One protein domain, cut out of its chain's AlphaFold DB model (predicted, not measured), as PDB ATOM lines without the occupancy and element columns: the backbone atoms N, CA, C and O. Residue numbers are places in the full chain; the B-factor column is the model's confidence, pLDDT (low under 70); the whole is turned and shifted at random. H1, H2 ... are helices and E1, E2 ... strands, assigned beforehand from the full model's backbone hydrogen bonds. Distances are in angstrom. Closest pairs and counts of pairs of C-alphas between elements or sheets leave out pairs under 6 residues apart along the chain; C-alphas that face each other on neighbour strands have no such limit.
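What this domain is: This is residues 64 to 122 of the 339 residues of an uncharacterized protein of Flavobacterium sangjuense (UniProt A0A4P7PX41). The longest helix, H3, stands at one end of a small body, and H2 packs on it at a steep angle; the opposite end holds the short helix H1 and a small patch of strand pairing, in which residues 64 to 65 and 91 to 92 both pair with the strand E1. The turn through Thr 94 makes the far tip, away from H3. The printed part has 59 residues, with three named helices and one named strand in the order H1, H2, E1, H3, and its class is mostly helix. It is compact, with a radius of gyration of the C-alphas of 10.9 A, and its rounded outline spans 29 by 24 by 22 A.

Where its parts are: Find C-alpha 105 at (75.057, 91.571, 85.606); from there H3, residues 105 to 117, runs 18.4 A to C-alpha 117 at (68.274, 77.887, 75.408). Look next at H2, residues 79 to 88, which covers 14.2 A from its first to its last C-alpha. H1 is residues 66 to 72, beginning at C-alpha 66 at (54.974, 79.749, 90.729). E1 is the three residues 97 to 99.

How they stand to each other: Start at H3, which touches H2: their closest C-alphas, those of Phe 85 and Val 111, are 7.3 A apart. The two helices run opposite ways at a steep tilt of 55 degrees, and their centres are 11.0 A apart. From H2 go to E1, where the closest C-alphas of the two, those of Cys 88 and Tyr 99, are 7.7 A apart. E1 pairs with no named strand, but at residues 97 to 98 you will find short antiparallel pairings with residues 64 to 65 and with residues 91 to 92. Look next at H1: the closest C-alphas of H1 and E1, those of Asn 66 and Lys 97, are 5.1 A apart. H1 is apart from H3 and from H2, and E1 is apart from H3. In H1, H2 and H3 every O i to N i+4 pair is within hydrogen-bond range.

The domain as a whole: The two C-alphas farthest apart are those of Thr 94 and Gln 117, at 30.5 A, while the first and last printed C-alphas, those of Ile 64 and Thr 122, are 11.5 A apart. The printed part has no cut. Follow the link from E1 to H3, residues 100 to 104, which is tight; the links from H1 to H2 and from H2 to E1 are short. In the B-factor column the mean pLDDT of the printed part of this model is 96.5, and no printed residue is under 70.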
ATOM      1  N   ILE A  64      56.778  85.963  87.940       97.56
ATOM      2  CA  ILE A  64      56.009  84.885  87.322       97.56
ATOM      3  C   ILE A  64      55.247  84.107  88.396       97.56
ATOM      4  O   ILE A  64      55.747  83.920  89.504       97.56
ATOM      5  N   GLU A  65      54.044  83.633  88.081       97.38
ATOM      6  CA  GLU A  65      53.309  82.710  88.952       97.38
ATOM      7  C   GLU A  65      54.103  81.417  89.165       97.38
ATOM      8  O   GLU A  65      54.632  80.837  88.211       97.38
ATOM      9  N   ASN A  66      54.164  80.924  90.405       97.88
ATOM     10  CA  ASN A  66      54.974  79.749  90.729       97.88
ATOM     11  C   ASN A  66      54.552  78.508  89.928       97.88
ATOM     12  O   ASN A  66      55.404  77.764  89.455       97.88
ATOM     13  N   GLY A  67      53.247  78.308  89.712       97.50
ATOM     14  CA  GLY A  67      52.752  77.193  88.898       97.50
ATOM     15  C   GLY A  67      53.252  77.244  87.450       97.50
ATOM     16  O   GLY A  67      53.648  76.219  86.894       97.50
ATOM     17  N   LEU A  68      53.311  78.441  86.857       97.19
ATOM     18  CA  LEU A  68      53.819  78.630  85.501       97.19
ATOM     19  C   LEU A  68      55.334  78.408  85.440       97.19
ATOM     20  O   LEU A  68      55.815  77.753  84.521       97.19
ATOM     21  N   TYR A  69      56.080  78.890  86.436       98.12
ATOM     22  CA  TYR A  69      57.513  78.618  86.554       98.12
ATOM     23  C   TYR A  69      57.810  77.114  86.646       98.12
ATOM     24  O   TYR A  69      58.633  76.600  85.888       98.12
ATOM     25  N   LEU A  70      57.101  76.395  87.522       98.00
ATOM     26  CA  LEU A  70      57.294  74.957  87.731       98.00
ATOM     27  C   LEU A  70      56.891  74.105  86.522       98.00
ATOM     28  O   LEU A  70      57.376  72.987  86.388       98.00
ATOM     29  N   THR A  71      56.027  74.620  85.647       97.31
ATOM     30  CA  THR A  71      55.552  73.889  84.461       97.31
ATOM     31  C   THR A  71      56.369  74.227  83.213       97.31
ATOM     32  O   THR A  71      56.687  73.345  82.419       97.31
ATOM     33  N   ASN A  72      56.733  75.500  83.031       96.31
ATOM     34  CA  ASN A  72      57.244  76.006  81.754       96.31
ATOM     35  C   ASN A  72      58.729  76.381  81.789       96.31
ATOM     36  O   ASN A  72      59.285  76.677  80.735       96.31
ATOM     37  N   ILE A  73      59.357  76.414  82.967       97.81
ATOM     38  CA  ILE A  73      60.769  76.789  83.119       97.81
ATOM     39  C   ILE A  73      61.525  75.674  83.835       97.81
ATOM     40  O   ILE A  73      62.379  75.038  83.228       97.81
ATOM     41  N   PHE A  74      61.176  75.399  85.094       97.94
ATOM     42  CA  PHE A  74      61.925  74.498  85.976       97.94
ATOM     43  C   PHE A  74      62.237  73.109  85.379       97.94
ATOM     44  O   PHE A  74      63.383  72.678  85.500       97.94
ATOM     45  N   PRO A  75      61.309  72.417  84.683       98.19
ATOM     46  CA  PRO A  75      61.569  71.078  84.142       98.19
ATOM     47  C   PRO A  75      62.638  71.038  83.042       98.19
ATOM     48  O   PRO A  75      63.133  69.965  82.711       98.19
ATOM     49  N   TYR A  76      62.971  72.194  82.463       98.06
ATOM     50  CA  TYR A  76      63.934  72.328  81.373       98.06
ATOM     51  C   TYR A  76      65.311  72.807  81.853       98.06
ATOM     52  O   TYR A  76      66.213  72.979  81.035       98.06
ATOM     53  N   LEU A  77      65.480  73.031  83.160       98.19
ATOM     54  CA  LEU A  77      66.736  73.474  83.758       98.19
ATOM     55  C   LEU A  77      67.576  72.276  84.217       98.19
ATOM     56  O   LEU A  77      67.058  71.309  84.776       98.19
ATOM     57  N   ASN A  78      68.897  72.361  84.047       97.56
ATOM     58  CA  ASN A  78      69.820  71.480  84.765       97.56
ATOM     59  C   ASN A  78      69.947  71.905  86.248       97.56
ATOM     60  O   ASN A  78      69.411  72.932  86.658       97.56
ATOM     61  N   ALA A  79      70.666  71.130  87.067       97.75
ATOM     62  CA  ALA A  79      70.763  71.388  88.509       97.75
ATOM     63  C   ALA A  79      71.360  72.769  88.862       97.75
ATOM     64  O   ALA A  79      70.846  73.449  89.750       97.75
ATOM     65  N   GLU A  80      72.405  73.204  88.153       97.19
ATOM     66  CA  GLU A  80      73.056  74.503  88.381       97.19
ATOM     67  C   GLU A  80      72.149  75.663  87.952       97.19
ATOM     68  O   GLU A  80      71.984  76.641  88.683       97.19
ATOM     69  N   GLN A  81      71.501  75.528  86.793       97.69
ATOM     70  CA  GLN A  81      70.520  76.488  86.293       97.69
ATOM     71  C   GLN A  81      69.325  76.596  87.241       97.69
ATOM     72  O   GLN A  81      68.901  77.702  87.557       97.69
ATOM     73  N   ALA A  82      68.803  75.472  87.737       97.62
ATOM     74  CA  ALA A  82      67.715  75.463  88.705       97.62
ATOM     75  C   ALA A  82      68.115  76.216  89.980       97.62
ATOM     76  O   ALA A  82      67.391  77.108  90.413       97.62
ATOM     77  N   GLN A  83      69.299  75.942  90.534       97.50
ATOM     78  CA  GLN A  83      69.802  76.658  91.708       97.50
ATOM     79  C   GLN A  83      69.943  78.169  91.457       97.50
ATOM     80  O   GLN A  83      69.560  78.979  92.310       97.50
ATOM     81  N   LEU A  84      70.450  78.563  90.286       97.44
ATOM     82  CA  LEU A  84      70.550  79.968  89.899       97.44
ATOM     83  C   LEU A  84      69.167  80.621  89.790       97.44
ATOM     84  O   LEU A  84      68.970  81.711  90.324       97.44
ATOM     85  N   PHE A  85      68.202  79.972  89.135       98.00
ATOM     86  CA  PHE A  85      66.847  80.503  88.984       98.00
ATOM     87  C   PHE A  85      66.109  80.595  90.320       98.00
ATOM     88  O   PHE A  85      65.456  81.604  90.556       98.00
ATOM     89  N   GLU A  86      66.255  79.625  91.224       96.88
ATOM     90  CA  GLU A  86      65.703  79.717  92.585       96.88
ATOM     91  C   GLU A  86      66.303  80.899  93.366       96.88
ATOM     92  O   GLU A  86      65.595  81.575  94.112       96.88
ATOM     93  N   THR A  87      67.591  81.188  93.153       96.44
ATOM     94  CA  THR A  87      68.287  82.328  93.774       96.44
ATOM     95  C   THR A  87      67.845  83.664  93.172       96.44
ATOM     96  O   THR A  87      67.617  84.635  93.894       96.44
ATOM     97  N   CYS A  88      67.713  83.727  91.846       97.56
ATOM     98  CA  CYS A  88      67.341  84.941  91.122       97.56
ATOM     99  C   CYS A  88      65.843  85.247  91.197       97.56
ATOM    100  O   CYS A  88      65.469  86.413  91.113       97.56
ATOM    101  N   TYR A  89      65.007  84.218  91.339       97.81
ATOM    102  CA  TYR A  89      63.550  84.286  91.393       97.81
ATOM    103  C   TYR A  89      63.003  83.568  92.640       97.81
ATOM    104  O   TYR A  89      62.289  82.560  92.511       97.81
ATOM    105  N   PRO A  90      63.312  84.059  93.856       97.75
ATOM    106  CA  PRO A  90      62.768  83.496  95.083       97.75
ATOM    107  C   PRO A  90      61.236  83.538  95.083       97.75
ATOM    108  O   PRO A  90      60.620  84.500  94.610       97.75
ATOM    109  N   LEU A  91      60.627  82.486  95.633       98.12
ATOM    110  CA  LEU A  91      59.185  82.394  95.831       98.12
ATOM    111  C   LEU A  91      58.744  83.289  96.992       98.12
ATOM    112  O   LEU A  91      59.172  83.109  98.130       98.12
ATOM    113  N   ASP A  92      57.821  84.197  96.709       97.25
ATOM    114  CA  ASP A  92      57.037  84.888  97.720       97.25
ATOM    115  C   ASP A  92      55.772  84.068  97.995       97.25
ATOM    116  O   ASP A  92      54.844  84.005  97.183       97.25
ATOM    117  N   ILE A  93      55.739  83.403  99.149       95.88
ATOM    118  CA  ILE A  93      54.626  82.528  99.544       95.88
ATOM    119  C   ILE A  93      53.305  83.283  99.727       95.88
ATOM    120  O   ILE A  93      52.245  82.667  99.660       95.88
ATOM    121  N   THR A  94      53.355  84.600  99.950       95.00
ATOM    122  CA  THR A  94      52.161  85.421 100.189       95.00
ATOM    123  C   THR A  94      51.413  85.665  98.889       95.00
ATOM    124  O   THR A  94      50.187  85.602  98.849       95.00
ATOM    125  N   THR A  95      52.154  85.950  97.817       94.44
ATOM    126  CA  THR A  95      51.577  86.252  96.504       94.44
ATOM    127  C   THR A  95      51.511  85.030  95.595       94.44
ATOM    128  O   THR A  95      50.796  85.068  94.600       94.44
ATOM    129  N   GLY A  96      52.244  83.957  95.913       96.31
ATOM    130  CA  GLY A  96      52.362  82.770  95.061       96.31
ATOM    131  C   GLY A  96      53.247  82.986  93.830       96.31
ATOM    132  O   GLY A  96      53.329  82.111  92.965       96.31
ATOM    133  N   LYS A  97      53.937  84.129  93.754       97.12
ATOM    134  CA  LYS A  97      54.791  84.514  92.630       97.12
ATOM    135  C   LYS A  97      56.262  84.433  92.986       97.12
ATOM    136  O   LYS A  97      56.669  84.585  94.135       97.12
ATOM    137  N   ARG A  98      57.075  84.260  91.956       97.81
ATOM    138  CA  ARG A  98      58.526  84.376  92.021       97.81
ATOM    139  C   ARG A  98      58.956  85.714  91.447       97.81
ATOM    140  O   ARG A  98      58.466  86.083  90.382       97.81
ATOM    141  N   TYR A  99      59.851  86.427  92.126       97.31
ATOM    142  CA  TYR A  99      60.259  87.788  91.747       97.31
ATOM    143  C   TYR A  99      61.745  87.869  91.481       97.31
ATOM    144  O   TYR A  99      62.532  87.349  92.260       97.31
ATOM    145  N   TRP A 100      62.122  88.585  90.426       96.25
ATOM    146  CA  TRP A 100      63.517  88.904  90.162       96.25
ATOM    147  C   TRP A 100      64.142  89.649  91.352       96.25
ATOM    148  O   TRP A 100      63.611  90.673  91.783       96.25
ATOM    149  N   ASN A 101      65.275  89.154  91.853       95.44
ATOM    150  CA  ASN A 101      65.950  89.691  93.038       95.44
ATOM    151  C   ASN A 101      67.483  89.822  92.887       95.44
ATOM    152  O   ASN A 101      68.174  90.095  93.867       95.44
ATOM    153  N   SER A 102      68.045  89.627  91.688       93.12
ATOM    154  CA  SER A 102      69.493  89.790  91.475       93.12
ATOM    155  C   SER A 102      69.846  91.170  90.907       93.12
ATOM    156  O   SER A 102      69.186  91.691  90.010       93.12
ATOM    157  N   ASN A 103      70.934  91.752  91.410       91.81
ATOM    158  CA  ASN A 103      71.553  92.966  90.860       91.81
ATOM    159  C   ASN A 103      72.876  92.662  90.132       91.81
ATOM    160  O   ASN A 103      73.579  93.580  89.713       91.81
ATOM    161  N   ASN A 104      73.243  91.383  90.004       93.44
ATOM    162  CA  ASN A 104      74.477  90.955  89.357       93.44
ATOM    163  C   ASN A 104      74.278  90.864  87.836       93.44
ATOM    164  O   ASN A 104      73.406  90.143  87.349       93.44
ATOM    165  N   SER A 105      75.116  91.570  87.073       91.75
ATOM    166  CA  SER A 105      75.057  91.571  85.606       91.75
ATOM    167  C   SER A 105      75.328  90.196  84.993       91.75
ATOM    168  O   SER A 105      74.794  89.895  83.927       91.75
ATOM    169  N   ASN A 106      76.130  89.360  85.656       94.56
ATOM    170  CA  ASN A 106      76.422  88.013  85.174       94.56
ATOM    171  C   ASN A 106      75.196  87.111  85.317       94.56
ATOM    172  O   ASN A 106      74.812  86.461  84.348       94.56
ATOM    173  N   ASP A 107      74.531  87.134  86.477       93.94
ATOM    174  CA  ASP A 107      73.293  86.377  86.701       93.94
ATOM    175  C   ASP A 107      72.229  86.766  85.669       93.94
ATOM    176  O   ASP A 107      71.565  85.907  85.095       93.94
ATOM    177  N   PHE A 108      72.112  88.068  85.388       94.19
ATOM    178  CA  PHE A 108      71.191  88.596  84.386       94.19
ATOM    179  C   PHE A 108      71.437  87.988  83.001       94.19
ATOM    180  O   PHE A 108      70.502  87.495  82.371       94.19
ATOM    181  N   GLN A 109      72.690  87.980  82.539       95.94
ATOM    182  CA  GLN A 109      73.031  87.431  81.229       95.94
ATOM    183  C   GLN A 109      72.814  85.910  81.176       95.94
ATOM    184  O   GLN A 109      72.199  85.419  80.231       95.94
ATOM    185  N   VAL A 110      73.222  85.174  82.216       96.56
ATOM    186  CA  VAL A 110      73.041  83.713  82.281       96.56
ATOM    187  C   VAL A 110      71.558  83.333  82.279       96.56
ATOM    188  O   VAL A 110      71.167  82.384  81.601       96.56
ATOM    189  N   VAL A 111      70.711  84.082  82.989       97.25
ATOM    190  CA  VAL A 111      69.258  83.863  82.986       97.25
ATOM    191  C   VAL A 111      68.668  84.106  81.598       97.25
ATOM    192  O   VAL A 111      67.886  83.278  81.135       97.25
ATOM    193  N   ILE A 112      69.058  85.181  80.906       96.44
ATOM    194  CA  ILE A 112      68.607  85.457  79.528       96.44
ATOM    195  C   ILE A 112      68.988  84.313  78.591       96.44
ATOM    196  O   ILE A 112      68.146  83.808  77.845       96.44
ATOM    197  N   ASP A 113      70.250  83.897  78.634       96.88
ATOM    198  CA  ASP A 113      70.762  82.855  77.748       96.88
ATOM    199  C   ASP A 113      70.106  81.505  78.050       96.88
ATOM    200  O   ASP A 113      69.747  80.778  77.126       96.88
ATOM    201  N   THR A 114      69.833  81.216  79.324       97.56
ATOM    202  CA  THR A 114      69.097  80.014  79.732       97.56
ATOM    203  C   THR A 114      67.648  80.048  79.243       97.56
ATOM    204  O   THR A 114      67.189  79.065  78.666       97.56
ATOM    205  N   LEU A 115      66.928  81.172  79.395       97.12
ATOM    206  CA  LEU A 115      65.558  81.323  78.875       97.12
ATOM    207  C   LEU A 115      65.506  81.107  77.356       97.12
ATOM    208  O   LEU A 115      64.589  80.457  76.850       97.12
ATOM    209  N   ARG A 116      66.509  81.608  76.627       95.44
ATOM    210  CA  ARG A 116      66.653  81.368  75.185       95.44
ATOM    211  C   ARG A 116      66.942  79.905  74.873       95.44
ATOM    212  O   ARG A 116      66.276  79.349  74.008       95.44
ATOM    213  N   GLN A 117      67.884  79.287  75.587       95.62
ATOM    214  CA  GLN A 117      68.274  77.887  75.408       95.62
ATOM    215  C   GLN A 117      67.082  76.936  75.567       95.62
ATOM    216  O   GLN A 117      66.914  76.027  74.758       95.62
ATOM    217  N   ILE A 118      66.242  77.153  76.582       95.75
ATOM    218  CA  ILE A 118      65.052  76.322  76.828       95.75
ATOM    219  C   ILE A 118      63.849  76.722  75.958       95.75
ATOM    220  O   ILE A 118      62.755  76.200  76.149       95.75
ATOM    221  N   ASN A 119      64.026  77.662  75.020       94.62
ATOM    222  CA  ASN A 119      62.966  78.231  74.186       94.62
ATOM    223  C   ASN A 119      61.762  78.762  74.984       94.62
ATOM    224  O   ASN A 119      60.617  78.687  74.536       94.62
ATOM    225  N   PHE A 120      62.010  79.351  76.157       96.12
ATOM    226  CA  PHE A 120      60.962  80.071  76.864       96.12
ATOM    227  C   PHE A 120      60.615  81.344  76.083       96.12
ATOM    228  O   PHE A 120      61.469  82.193  75.814       96.12
ATOM    229  N   ASP A 121      59.351  81.444  75.692       95.75
ATOM    230  CA  ASP A 121      58.828  82.560  74.917       95.75
ATOM    231  C   ASP A 121      58.553  83.776  75.816       95.75
ATOM    232  O   ASP A 121      57.634  83.762  76.643       95.75
ATOM    233  N   THR A 122      59.372  84.816  75.649       96.06
ATOM    234  CA  THR A 122      59.268  86.112  76.335       96.06
ATOM    235  C   THR A 122      58.714  87.216  75.431       96.06
ATOM    236  O   THR A 122      58.846  88.398  75.761       96.06
TER     237      THR A 122